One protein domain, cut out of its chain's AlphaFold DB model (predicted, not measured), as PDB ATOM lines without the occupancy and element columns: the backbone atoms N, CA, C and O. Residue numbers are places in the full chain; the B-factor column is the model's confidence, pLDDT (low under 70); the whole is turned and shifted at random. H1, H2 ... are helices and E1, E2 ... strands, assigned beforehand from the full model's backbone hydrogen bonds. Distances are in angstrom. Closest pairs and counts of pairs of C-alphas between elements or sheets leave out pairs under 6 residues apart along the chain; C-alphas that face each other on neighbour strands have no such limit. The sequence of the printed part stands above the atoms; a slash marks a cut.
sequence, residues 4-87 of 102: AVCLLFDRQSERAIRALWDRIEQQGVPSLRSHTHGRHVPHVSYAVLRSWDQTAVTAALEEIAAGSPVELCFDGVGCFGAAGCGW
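This is residues 4 to 87 of the 102 residues of an uncharacterized protein of Mycobacterium xenopi 4042 (UniProt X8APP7). What shape do these atoms make? A small two-strand ribbon of E1 and E2 lies near the middle of a loose, open arrangement: E1 leads into the long helix H1 at one end of the ribbon, and E2 leads towards H3 at the other end. The short H2 touches part of H1, and a long unnamed stretch runs from H3 to a small hairpin of E3 and E4, where residues 80 to 85 stand free. What is it made of? The printed part has 84 residues, with three named helices and four named strands in the order E1, H1, H2, E2, H3, E3, E4; the class is mixed, helices and strands, with two antiparallel sheets of two strands, E1 - E2 and E3 - E4. How closely is it gathered? It is loose, with a radius of gyration of the C-alphas of 15.6 A and spans of 44 by 32 by 26 A.

Where does the first half run? E1 is residues 4 to 8, from C-alpha 4 at (1.685, -31.813, -2.557), 12.0 A long. H1, residues 11 to 26, is 22.6 A long, and H2 is residues 32 to 35. What follows? E2, residues 43 to 49, is 16.1 A long and H3, residues 54 to 63, is 14.5 A long, ending at C-alpha 63 at (5.349, -15.527, 1.605). E3 is residues 79 to 81, and E4, residues 84 to 86, ends at C-alpha 86 at (-18.991, -43.017, -3.955).

How do E1 and E2 pair? They are antiparallel at 161 degrees, and C-alphas 4 and 48 face each other at 4.4 A. N 5 and O 47 are within hydrogen-bond range at 2.9 A, as are N 7 and O 44 at 2.8 A. Which elements touch or stay apart? H1 touches H2 with residues 18 to 22 alone; their closest C-alphas are those of Trp 21 and Arg 33, 5.9 A apart. H1 and E2 are only just apart, at 8.3 A, and H3 touches no helix. How does the E3 and E4 hairpin pair? These strands are antiparallel at 142 degrees, with N 84 and O 81 within hydrogen-bond range at 3.0 A. How do the helix backbones run? In H1 and H3 every O i to N i+4 pair is within hydrogen-bond range, while H2 is too short for such a pair.

How large is it? The two C-alphas farthest apart, those of Gln 27 and Thr 55, are 44.0 A apart. Is it continuous? The printed part has no cut, and the link from H3 to E3, residues 64 to 78, is long. Where is confidence low? The pLDDT is under 70 at residues 65 to 67 and 81 to 87, and the mean of the printed part is 85.1.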
ATOM      1  N   ALA A   4       2.802 -32.301  -3.355       94.50
ATOM      2  CA  ALA A   4       1.685 -31.813  -2.557       94.50
ATOM      3  C   ALA A   4       2.176 -30.817  -1.505       94.50
ATOM      4  O   ALA A   4       3.192 -31.045  -0.852       94.50
ATOM      5  N   VAL A   5       1.424 -29.731  -1.346       93.75
ATOM      6  CA  VAL A   5       1.510 -28.831  -0.197       93.75
ATOM      7  C   VAL A   5       0.419 -29.254   0.772       93.75
ATOM      8  O   VAL A   5      -0.744 -29.365   0.380       93.75
ATOM      9  N   CYS A   6       0.790 -29.504   2.024       93.81
ATOM     10  CA  CYS A   6      -0.099 -30.099   3.013       93.81
ATOM     11  C   CYS A   6      -0.217 -29.218   4.255       93.81
ATOM     12  O   CYS A   6       0.786 -28.734   4.775       93.81
ATOM     13  N   LEU A   7      -1.439 -29.088   4.766       91.81
ATOM     14  CA  LEU A   7      -1.694 -28.600   6.113       91.81
ATOM     15  C   LEU A   7      -1.536 -29.765   7.082       91.81
ATOM     16  O   LEU A   7      -2.141 -30.829   6.902       91.81
ATOM     17  N   LEU A   8      -0.706 -29.559   8.099       92.38
ATOM     18  CA  LEU A   8      -0.482 -30.534   9.154       92.38
ATOM     19  C   LEU A   8      -1.370 -30.215  10.349       92.38
ATOM     20  O   LEU A   8      -1.591 -29.054  10.687       92.38
ATOM     21  N   PHE A   9      -1.862 -31.267  10.993       93.31
ATOM     22  CA  PHE A   9      -2.603 -31.127  12.235       93.31
ATOM     23  C   PHE A   9      -1.665 -30.810  13.398       93.31
ATOM     24  O   PHE A   9      -0.519 -31.266  13.441       93.31
ATOM     25  N   ASP A  10      -2.179 -30.081  14.388       92.12
ATOM     26  CA  ASP A  10      -1.557 -30.049  15.705       92.12
ATOM     27  C   ASP A  10      -1.605 -31.444  16.367       92.12
ATOM     28  O   ASP A  10      -2.295 -32.367  15.923       92.12
ATOM     29  N   ARG A  11      -0.891 -31.604  17.485       92.75
ATOM     30  CA  ARG A  11      -0.782 -32.898  18.180       92.75
ATOM     31  C   ARG A  11      -2.122 -33.455  18.670       92.75
ATOM     32  O   ARG A  11      -2.278 -34.674  18.727       92.75
ATOM     33  N   GLN A  12      -3.050 -32.604  19.103       93.25
ATOM     34  CA  GLN A  12      -4.359 -33.026  19.600       93.25
ATOM     35  C   GLN A  12      -5.235 -33.497  18.440       93.25
ATOM     36  O   GLN A  12      -5.779 -34.603  18.493       93.25
ATOM     37  N   SER A  13      -5.312 -32.694  17.384       92.81
ATOM     38  CA  SER A  13      -6.071 -32.994  16.173       92.81
ATOM     39  C   SER A  13      -5.529 -34.246  15.472       92.81
ATOM     40  O   SER A  13      -6.300 -35.134  15.107       92.81
ATOM     41  N   GLU A  14      -4.203 -34.417  15.390       93.50
ATOM     42  CA  GLU A  14      -3.581 -35.621  14.825       93.50
ATOM     43  C   GLU A  14      -3.993 -36.890  15.589       93.50
ATOM     44  O   GLU A  14      -4.362 -37.901  14.984       93.50
ATOM     45  N   ARG A  15      -3.976 -36.844  16.928       92.75
ATOM     46  CA  ARG A  15      -4.416 -37.968  17.771       92.75
ATOM     47  C   ARG A  15      -5.888 -38.300  17.547       92.75
ATOM     48  O   ARG A  15      -6.226 -39.481  17.478       92.75
ATOM     49  N   ALA A  16      -6.747 -37.289  17.414       92.56
ATOM     50  CA  ALA A  16      -8.169 -37.486  17.157       92.56
ATOM     51  C   ALA A  16      -8.416 -38.180  15.805       92.56
ATOM     52  O   ALA A  16      -9.172 -39.151  15.746       92.56
ATOM     53  N   ILE A  17      -7.721 -37.754  14.743       92.19
ATOM     54  CA  ILE A  17      -7.814 -38.392  13.421       92.19
ATOM     55  C   ILE A  17      -7.306 -39.837  13.460       92.19
ATOM     56  O   ILE A  17      -7.958 -40.734  12.927       92.19
ATOM     57  N   ARG A  18      -6.180 -40.104  14.134       92.12
ATOM     58  CA  ARG A  18      -5.669 -41.477  14.280       92.12
ATOM     59  C   ARG A  18      -6.651 -42.379  15.029       92.12
ATOM     60  O   ARG A  18      -6.883 -43.498  14.587       92.12
ATOM     61  N   ALA A  19      -7.276 -41.880  16.095       92.25
ATOM     62  CA  ALA A  19      -8.296 -42.625  16.828       92.25
ATOM     63  C   ALA A  19      -9.553 -42.898  15.981       92.25
ATOM     64  O   ALA A  19     -10.177 -43.948  16.124       92.25
ATOM     65  N   LEU A  20      -9.930 -41.976  15.085       91.19
ATOM     66  CA  LEU A  20     -11.004 -42.212  14.121       91.19
ATOM     67  C   LEU A  20     -10.641 -43.350  13.160       91.19
ATOM     68  O   LEU A  20     -11.461 -44.237  12.937       91.19
ATOM     69  N   TRP A  21      -9.416 -43.364  12.635       91.00
ATOM     70  CA  TRP A  21      -8.940 -44.453  11.783       91.00
ATOM     71  C   TRP A  21      -8.934 -45.803  12.506       91.00
ATOM     72  O   TRP A  21      -9.447 -46.777  11.961       91.00
ATOM     73  N   ASP A  22      -8.447 -45.846  13.750       91.69
ATOM     74  CA  ASP A  22      -8.475 -47.064  14.569       91.69
ATOM     75  C   ASP A  22      -9.920 -47.582  14.743       91.69
ATOM     76  O   ASP A  22     -10.175 -48.781  14.637       91.69
ATOM     77  N   ARG A  23     -10.895 -46.687  14.967       91.25
ATOM     78  CA  ARG A  23     -12.319 -47.054  15.071       91.25
ATOM     79  C   ARG A  23     -12.886 -47.599  13.763       91.25
ATOM     80  O   ARG A  23     -13.667 -48.542  13.810       91.25
ATOM     81  N   ILE A  24     -12.506 -47.027  12.621       88.50
ATOM     82  CA  ILE A  24     -12.916 -47.514  11.296       88.50
ATOM     83  C   ILE A  24     -12.377 -48.940  11.072       88.50
ATOM     84  O   ILE A  24     -13.142 -49.829  10.697       88.50
ATOM     85  N   GLU A  25     -11.107 -49.194  11.410       90.25
ATOM     86  CA  GLU A  25     -10.496 -50.530  11.297       90.25
ATOM     87  C   GLU A  25     -11.129 -51.560  12.232       90.25
ATOM     88  O   GLU A  25     -11.335 -52.704  11.832       90.25
ATOM     89  N   GLN A  26     -11.517 -51.160  13.444       92.31
ATOM     90  CA  GLN A  26     -12.253 -52.032  14.369       92.31
ATOM     91  C   GLN A  26     -13.613 -52.480  13.817       92.31
ATOM     92  O   GLN A  26     -14.114 -53.523  14.227       92.31
ATOM     93  N   GLN A  27     -14.206 -51.725  12.887       90.88
ATOM     94  CA  GLN A  27     -15.430 -52.122  12.182       90.88
ATOM     95  C   GLN A  27     -15.148 -52.962  10.922       90.88
ATOM     96  O   GLN A  27     -16.058 -53.220  10.136       90.88
ATOM     97  N   GLY A  28     -13.898 -53.385  10.703       88.44
ATOM     98  CA  GLY A  28     -13.491 -54.187   9.549       88.44
ATOM     99  C   GLY A  28     -13.310 -53.387   8.256       88.44
ATOM    100  O   GLY A  28     -13.125 -53.984   7.197       88.44
ATOM    101  N   VAL A  29     -13.350 -52.052   8.317       86.25
ATOM    102  CA  VAL A  29     -13.137 -51.183   7.155       86.25
ATOM    103  C   VAL A  29     -11.668 -50.740   7.120       86.25
ATOM    104  O   VAL A  29     -11.188 -50.173   8.100       86.25
ATOM    105  N   PRO A  30     -10.924 -50.961   6.020       84.81
ATOM    106  CA  PRO A  30      -9.538 -50.505   5.921       84.81
ATOM    107  C   PRO A  30      -9.407 -48.985   6.077       84.81
ATOM    108  O   PRO A  30     -10.228 -48.226   5.561       84.81
ATOM    109  N   SER A  31      -8.342 -48.532   6.740       85.75
ATOM    110  CA  SER A  31      -8.056 -47.108   6.935       85.75
ATOM    111  C   SER A  31      -6.595 -46.764   6.617       85.75
ATOM    112  O   SER A  31      -5.747 -47.640   6.436       85.75
ATOM    113  N   LEU A  32      -6.262 -45.468   6.617       85.56
ATOM    114  CA  LEU A  32      -4.882 -44.996   6.443       85.56
ATOM    115  C   LEU A  32      -3.952 -45.340   7.616       85.56
ATOM    116  O   LEU A  32      -2.734 -45.175   7.489       85.56
ATOM    117  N   ARG A  33      -4.492 -45.840   8.739       83.88
ATOM    118  CA  ARG A  33      -3.701 -46.265   9.895       83.88
ATOM    119  C   ARG A  33      -2.752 -47.399   9.532       83.88
ATOM    120  O   ARG A  33      -1.548 -47.264   9.743       83.88
ATOM    121  N   SER A  34      -3.274 -48.484   8.971       79.19
ATOM    122  CA  SER A  34      -2.485 -49.657   8.588       79.19
ATOM    123  C   SER A  34      -1.941 -49.577   7.155       79.19
ATOM    124  O   SER A  34      -0.862 -50.103   6.887       79.19
ATOM    125  N   HIS A  35      -2.609 -48.837   6.258       75.94
ATOM    126  CA  HIS A  35      -2.319 -48.819   4.814       75.94
ATOM    127  C   HIS A  35      -0.875 -48.436   4.429       75.94
ATOM    128  O   HIS A  35      -0.382 -48.822   3.376       75.94
ATOM    129  N   THR A  36      -0.162 -47.685   5.270       75.12
ATOM    130  CA  THR A  36       1.231 -47.261   5.004       75.12
ATOM    131  C   THR A  36       2.223 -47.774   6.044       75.12
ATOM    132  O   THR A  36       3.222 -47.117   6.343       75.12
ATOM    133  N   HIS A  37       1.945 -48.939   6.633       75.69
ATOM    134  CA  HIS A  37       2.737 -49.485   7.741       75.69
ATOM    135  C   HIS A  37       2.813 -48.511   8.935       75.69
ATOM    136  O   HIS A  37       3.847 -48.385   9.590       75.69
ATOM    137  N   GLY A  38       1.738 -47.751   9.180       74.62
ATOM    138  CA  GLY A  38       1.661 -46.781  10.276       74.62
ATOM    139  C   GLY A  38       2.428 -45.475  10.063       74.62
ATOM    140  O   GLY A  38       2.418 -44.630  10.959       74.62
ATOM    141  N   ARG A  39       3.071 -45.279   8.905       82.19
ATOM    142  CA  ARG A  39       3.901 -44.095   8.635       82.19
ATOM    143  C   ARG A  39       3.121 -42.911   8.067       82.19
ATOM    144  O   ARG A  39       3.686 -41.824   7.985       82.19
ATOM    145  N   HIS A  40       1.846 -43.085   7.698       85.50
ATOM    146  CA  HIS A  40       1.033 -41.971   7.214       85.50
ATOM    147  C   HIS A  40       0.934 -40.899   8.297       85.50
ATOM    148  O   HIS A  40       0.525 -41.162   9.438       85.50
ATOM    149  N   VAL A  41       1.274 -39.678   7.905       90.31
ATOM    150  CA  VAL A  41       1.033 -38.477   8.695       90.31
ATOM    151  C   VAL A  41      -0.345 -37.955   8.288       90.31
ATOM    152  O   VAL A  41      -0.551 -37.702   7.098       90.31
ATOM    153  N   PRO A  42      -1.326 -37.862   9.203       92.62
ATOM    154  CA  PRO A  42      -2.593 -37.198   8.922       92.62
ATOM    155  C   PRO A  42      -2.350 -35.770   8.421       92.62
ATOM    156  O   PRO A  42      -1.617 -35.012   9.052       92.62
ATOM    157  N   HIS A  43      -2.943 -35.415   7.286       93.69
ATOM    158  CA  HIS A  43      -2.809 -34.091   6.688       93.69
ATOM    159  C   HIS A  43      -4.012 -33.771   5.805       93.69
ATOM    160  O   HIS A  43      -4.748 -34.672   5.394       93.69
ATOM    161  N   VAL A  44      -4.174 -32.490   5.486       92.62
ATOM    162  CA  VAL A  44      -5.101 -32.014   4.456       92.62
ATOM    163  C   VAL A  44      -4.277 -31.494   3.286       92.62
ATOM    164  O   VAL A  44      -3.422 -30.628   3.464       92.62
ATOM    165  N   SER A  45      -4.512 -32.024   2.088       92.62
ATOM    166  CA  SER A  45      -3.888 -31.497   0.874       92.62
ATOM    167  C   SER A  45      -4.408 -30.086   0.609       92.62
ATOM    168  O   SER A  45      -5.596 -29.906   0.356       92.62
ATOM    169  N   TYR A  46      -3.521 -29.097   0.656       91.88
ATOM    170  CA  TYR A  46      -3.830 -27.713   0.305       91.88
ATOM    171  C   TYR A  46      -3.758 -27.510  -1.209       91.88
ATOM    172  O   TYR A  46      -4.664 -26.952  -1.821       91.88
ATOM    173  N   ALA A  47      -2.697 -28.032  -1.826       93.88
ATOM    174  CA  ALA A  47      -2.510 -28.019  -3.270       93.88
ATOM    175  C   ALA A  47      -1.788 -29.287  -3.729       93.88
ATOM    176  O   ALA A  47      -0.893 -29.782  -3.044       93.88
ATOM    177  N   VAL A  48      -2.150 -29.798  -4.909       95.12
ATOM    178  CA  VAL A  48      -1.474 -30.929  -5.562       95.12
ATOM    179  C   VAL A  48      -1.053 -30.505  -6.962       95.12
ATOM    180  O   VAL A  48      -1.887 -30.158  -7.798       95.12
ATOM    181  N   LEU A  49       0.249 -30.542  -7.224       95.19
ATOM    182  CA  LEU A  49       0.864 -30.059  -8.450       95.19
ATOM    183  C   LEU A  49       1.340 -31.245  -9.291       95.19
ATOM    184  O   LEU A  49       2.125 -32.082  -8.838       95.19
ATOM    185  N   ARG A  50       0.879 -31.305 -10.546       94.75
ATOM    186  CA  ARG A  50       1.325 -32.316 -11.526       94.75
ATOM    187  C   ARG A  50       2.656 -31.951 -12.185       94.75
ATOM    188  O   ARG A  50       3.405 -32.848 -12.558       94.75
ATOM    189  N   SER A  51       2.934 -30.652 -12.266       94.44
ATOM    190  CA  SER A  51       4.187 -30.053 -12.722       94.44
ATOM    191  C   SER A  51       4.584 -28.996 -11.701       94.44
ATOM    192  O   SER A  51       3.724 -28.232 -11.261       94.44
ATOM    193  N   TRP A  52       5.848 -28.976 -11.290       96.25
ATOM    194  CA  TRP A  52       6.310 -28.117 -10.205       96.25
ATOM    195  C   TRP A  52       7.770 -27.714 -10.390       96.25
ATOM    196  O   TRP A  52       8.562 -28.457 -10.966       96.25
ATOM    197  N   ASP A  53       8.097 -26.542  -9.851       95.88
ATOM    198  CA  ASP A  53       9.453 -26.060  -9.604       95.88
ATOM    199  C   ASP A  53       9.588 -25.877  -8.090       95.88
ATOM    200  O   ASP A  53       8.823 -25.131  -7.478       95.88
ATOM    201  N   GLN A  54      10.530 -26.593  -7.475       95.00
ATOM    202  CA  GLN A  54      10.705 -26.582  -6.024       95.00
ATOM    203  C   GLN A  54      11.049 -25.197  -5.493       95.00
ATOM    204  O   GLN A  54      10.531 -24.815  -4.451       95.00
ATOM    205  N   THR A  55      11.878 -24.442  -6.210       96.06
ATOM    206  CA  THR A  55      12.308 -23.111  -5.776       96.06
ATOM    207  C   THR A  55      11.117 -22.164  -5.766       96.06
ATOM    208  O   THR A  55      10.894 -21.460  -4.785       96.06
ATOM    209  N   ALA A  56      10.303 -22.209  -6.826       95.19
ATOM    210  CA  ALA A  56       9.098 -21.394  -6.927       95.19
ATOM    211  C   ALA A  56       8.062 -21.759  -5.851       95.19
ATOM    212  O   ALA A  56       7.460 -20.870  -5.252       95.19
ATOM    213  N   VAL A  57       7.869 -23.053  -5.568       94.62
ATOM    214  CA  VAL A  57       6.946 -23.489  -4.507       94.62
ATOM    215  C   VAL A  57       7.448 -23.065  -3.128       94.62
ATOM    216  O   VAL A  57       6.654 -22.569  -2.334       94.62
ATOM    217  N   THR A  58       8.740 -23.226  -2.833       93.31
ATOM    218  CA  THR A  58       9.309 -22.802  -1.548       93.31
ATOM    219  C   THR A  58       9.187 -21.293  -1.357       93.31
ATOM    220  O   THR A  58       8.706 -20.878  -0.308       93.31
ATOM    221  N   ALA A  59       9.503 -20.485  -2.374       93.75
ATOM    222  CA  ALA A  59       9.345 -19.031  -2.307       93.75
ATOM    223  C   ALA A  59       7.885 -18.621  -2.036       93.75
ATOM    224  O   ALA A  59       7.620 -17.818  -1.145       93.75
ATOM    225  N   ALA A  60       6.921 -19.240  -2.727       92.38
ATOM    226  CA  ALA A  60       5.499 -18.980  -2.490       92.38
ATOM    227  C   ALA A  60       5.044 -19.381  -1.072       92.38
ATOM    228  O   ALA A  60       4.164 -18.746  -0.498       92.38
ATOM    229  N   LEU A  61       5.627 -20.436  -0.493       91.00
ATOM    230  CA  LEU A  61       5.336 -20.855   0.880       91.00
ATOM    231  C   LEU A  61       5.969 -19.933   1.929       91.00
ATOM    232  O   LEU A  61       5.384 -19.743   2.994       91.00
ATOM    233  N   GLU A  62       7.135 -19.357   1.646       90.56
ATOM    234  CA  GLU A  62       7.785 -18.376   2.522       90.56
ATOM    235  C   GLU A  62       6.970 -17.081   2.628       90.56
ATOM    236  O   GLU A  62       6.893 -16.496   3.705       90.56
ATOM    237  N   GLU A  63       6.271 -16.673   1.565       86.75
ATOM    238  CA  GLU A  63       5.349 -15.527   1.605       86.75
ATOM    239  C   GLU A  63       4.135 -15.758   2.523       86.75
ATOM    240  O   GLU A  63       3.556 -14.808   3.047       86.75
ATOM    241  N   ILE A  64       3.768 -17.019   2.769       81.25
ATOM    242  CA  ILE A  64       2.665 -17.407   3.665       81.25
ATOM    243  C   ILE A  64       3.106 -17.356   5.150       81.25
ATOM    244  O   ILE A  64       2.281 -17.555   6.048       81.25
ATOM    245  N   ALA A  65       4.390 -17.086   5.437       61.56
ATOM    246  CA  ALA A  65       5.001 -17.214   6.759       61.56
ATOM    247  C   ALA A  65       4.145 -16.655   7.919       61.56
ATOM    248  O   ALA A  65       3.846 -15.466   8.002       61.56
ATOM    249  N   ALA A  66       3.830 -17.562   8.855       64.12
ATOM    250  CA  ALA A  66       3.173 -17.337  10.147       64.12
ATOM    251  C   ALA A  66       1.707 -16.864  10.118       64.12
ATOM    252  O   ALA A  66       1.256 -16.188  11.045       64.12
ATOM    253  N   GLY A  67       0.928 -17.267   9.109       66.25
ATOM    254  CA  GLY A  67      -0.532 -17.206   9.210       66.25
ATOM    255  C   GLY A  67      -1.048 -17.932  10.462       66.25
ATOM    256  O   GLY A  67      -0.499 -18.960  10.872       66.25
ATOM    257  N   SER A  68      -2.099 -17.395  11.088       76.94
ATOM    258  CA  SER A  68      -2.763 -18.054  12.216       76.94
ATOM    259  C   SER A  68      -3.199 -19.474  11.839       76.94
ATOM    260  O   SER A  68      -3.554 -19.712  10.679       76.94
ATOM    261  N   PRO A  69      -3.223 -20.418  12.799       84.19
ATOM    262  CA  PRO A  69      -3.805 -21.732  12.572       84.19
ATOM    263  C   PRO A  69      -5.201 -21.614  11.956       84.19
ATOM    264  O   PRO A  69      -5.993 -20.756  12.351       84.19
ATOM    265  N   VAL A  70      -5.495 -22.485  10.995       86.75
ATOM    266  CA  VAL A  70      -6.825 -22.574  10.393       86.75
ATOM    267  C   VAL A  70      -7.637 -23.589  11.186       86.75
ATOM    268  O   VAL A  70      -7.233 -24.747  11.302       86.75
ATOM    269  N   GLU A  71      -8.783 -23.171  11.716       90.69
ATOM    270  CA  GLU A  71      -9.750 -24.105  12.290       90.69
ATOM    271  C   GLU A  71     -10.514 -24.822  11.176       90.69
ATOM    272  O   GLU A  71     -11.026 -24.201  10.243       90.69
ATOM    273  N   LEU A  72     -10.587 -26.150  11.275       87.44
ATOM    274  CA  LEU A  72     -11.283 -27.009  10.323       87.44
ATOM    275  C   LEU A  72     -12.341 -27.832  11.061       87.44
ATOM    276  O   LEU A  72     -12.050 -28.438  12.092       87.44
ATOM    277  N   CYS A  73     -13.547 -27.896  10.498       89.44
ATOM    278  CA  CYS A  73     -14.598 -28.817  10.926       89.44
ATOM    279  C   CYS A  73     -14.762 -29.927   9.881       89.44
ATOM    280  O   CYS A  73     -14.696 -29.668   8.679       89.44
ATOM    281  N   PHE A  74     -14.968 -31.161  10.343       85.50
ATOM    282  CA  PHE A  74     -15.212 -32.325   9.492       85.50
ATOM    283  C   PHE A  74     -16.592 -32.900   9.804       85.50
ATOM    284  O   PHE A  74     -16.787 -33.489  10.866       85.50
ATOM    285  N   ASP A  75     -17.529 -32.763   8.868       84.94
ATOM    286  CA  ASP A  75     -18.930 -33.154   9.085       84.94
ATOM    287  C   ASP A  75     -19.285 -34.541   8.526       84.94
ATOM    288  O   ASP A  75     -20.359 -35.075   8.797       84.94
ATOM    289  N   GLY A  76     -18.395 -35.152   7.741       81.12
ATOM    290  CA  GLY A  76     -18.676 -36.424   7.085       81.12
ATOM    291  C   GLY A  76     -17.429 -37.172   6.639       81.12
ATOM    292  O   GLY A  76     -16.325 -36.629   6.597       81.12
ATOM    293  N   VAL A  77     -17.625 -38.443   6.295       80.19
ATOM    294  CA  VAL A  77     -16.584 -39.341   5.785       80.19
ATOM    295  C   VAL A  77     -17.046 -39.902   4.443       80.19
ATOM    296  O   VAL A  77     -18.195 -40.312   4.305       80.19
ATOM    297  N   GLY A  78     -16.149 -39.920   3.456       77.69
ATOM    298  CA  GLY A  78     -16.387 -40.511   2.139       77.69
ATOM    299  C   GLY A  78     -15.430 -41.668   1.859       77.69
ATOM    300  O   GLY A  78     -14.293 -41.666   2.332       77.69
ATOM    301  N   CYS A  79     -15.880 -42.639   1.061       75.31
ATOM    302  CA  CYS A  79     -15.068 -43.771   0.621       75.31
ATOM    303  C   CYS A  79     -14.816 -43.681  -0.889       75.31
ATOM    304  O   CYS A  79     -15.745 -43.541  -1.685       75.31
ATOM    305  N   PHE A  80     -13.552 -43.801  -1.291       70.56
ATOM    306  CA  PHE A  80     -13.149 -43.797  -2.695       70.56
ATOM    307  C   PHE A  80     -12.816 -45.230  -3.109       70.56
ATOM    308  O   PHE A  80     -11.854 -45.816  -2.617       70.56
ATOM    309  N   GLY A  81     -13.653 -45.814  -3.967       65.69
ATOM    310  CA  GLY A  81     -13.422 -47.149  -4.512       65.69
ATOM    311  C   GLY A  81     -12.519 -47.106  -5.745       65.69
ATOM    312  O   GLY A  81     -12.294 -46.048  -6.332       65.69
ATOM    313  N   ALA A  82     -12.059 -48.275  -6.198       61.00
ATOM    314  CA  ALA A  82     -11.218 -48.407  -7.396       61.00
ATOM    315  C   ALA A  82     -11.866 -47.858  -8.690       61.00
ATOM    316  O   ALA A  82     -11.156 -47.563  -9.646       61.00
ATOM    317  N   ALA A  83     -13.195 -47.698  -8.717       56.59
ATOM    318  CA  ALA A  83     -13.957 -47.154  -9.843       56.59
ATOM    319  C   ALA A  83     -14.367 -45.670  -9.681       56.59
ATOM    320  O   ALA A  83     -15.059 -45.140 -10.546       56.59
ATOM    321  N   GLY A  84     -13.962 -44.993  -8.598       55.12
ATOM    322  CA  GLY A  84     -14.274 -43.579  -8.350       55.12
ATOM    323  C   GLY A  84     -14.936 -43.281  -6.998       55.12
ATOM    324  O   GLY A  84     -15.051 -44.141  -6.119       55.12
ATOM    325  N   CYS A  85     -15.337 -42.018  -6.825       49.75
ATOM    326  CA  CYS A  85     -15.907 -41.468  -5.594       49.75
ATOM    327  C   CYS A  85     -17.369 -41.905  -5.418       49.75
ATOM    328  O   CYS A  85     -18.252 -41.400  -6.110       49.75
ATOM    329  N   GLY A  86     -17.640 -42.792  -4.461       48.03
ATOM    330  CA  GLY A  86     -18.991 -43.017  -3.955       48.03
ATOM    331  C   GLY A  86     -19.202 -42.154  -2.719       48.03
ATOM    332  O   GLY A  86     -18.722 -42.494  -1.639       48.03
ATOM    333  N   TRP A  87     -19.900 -41.028  -2.858       46.19
ATOM    334  CA  TRP A  87     -20.354 -40.277  -1.692       46.19
ATOM    335  C   TRP A  87     -21.491 -41.065  -1.059       46.19
ATOM    336  O   TRP A  87     -22.612 -41.058  -1.558       46.19
TER     337      TRP A  87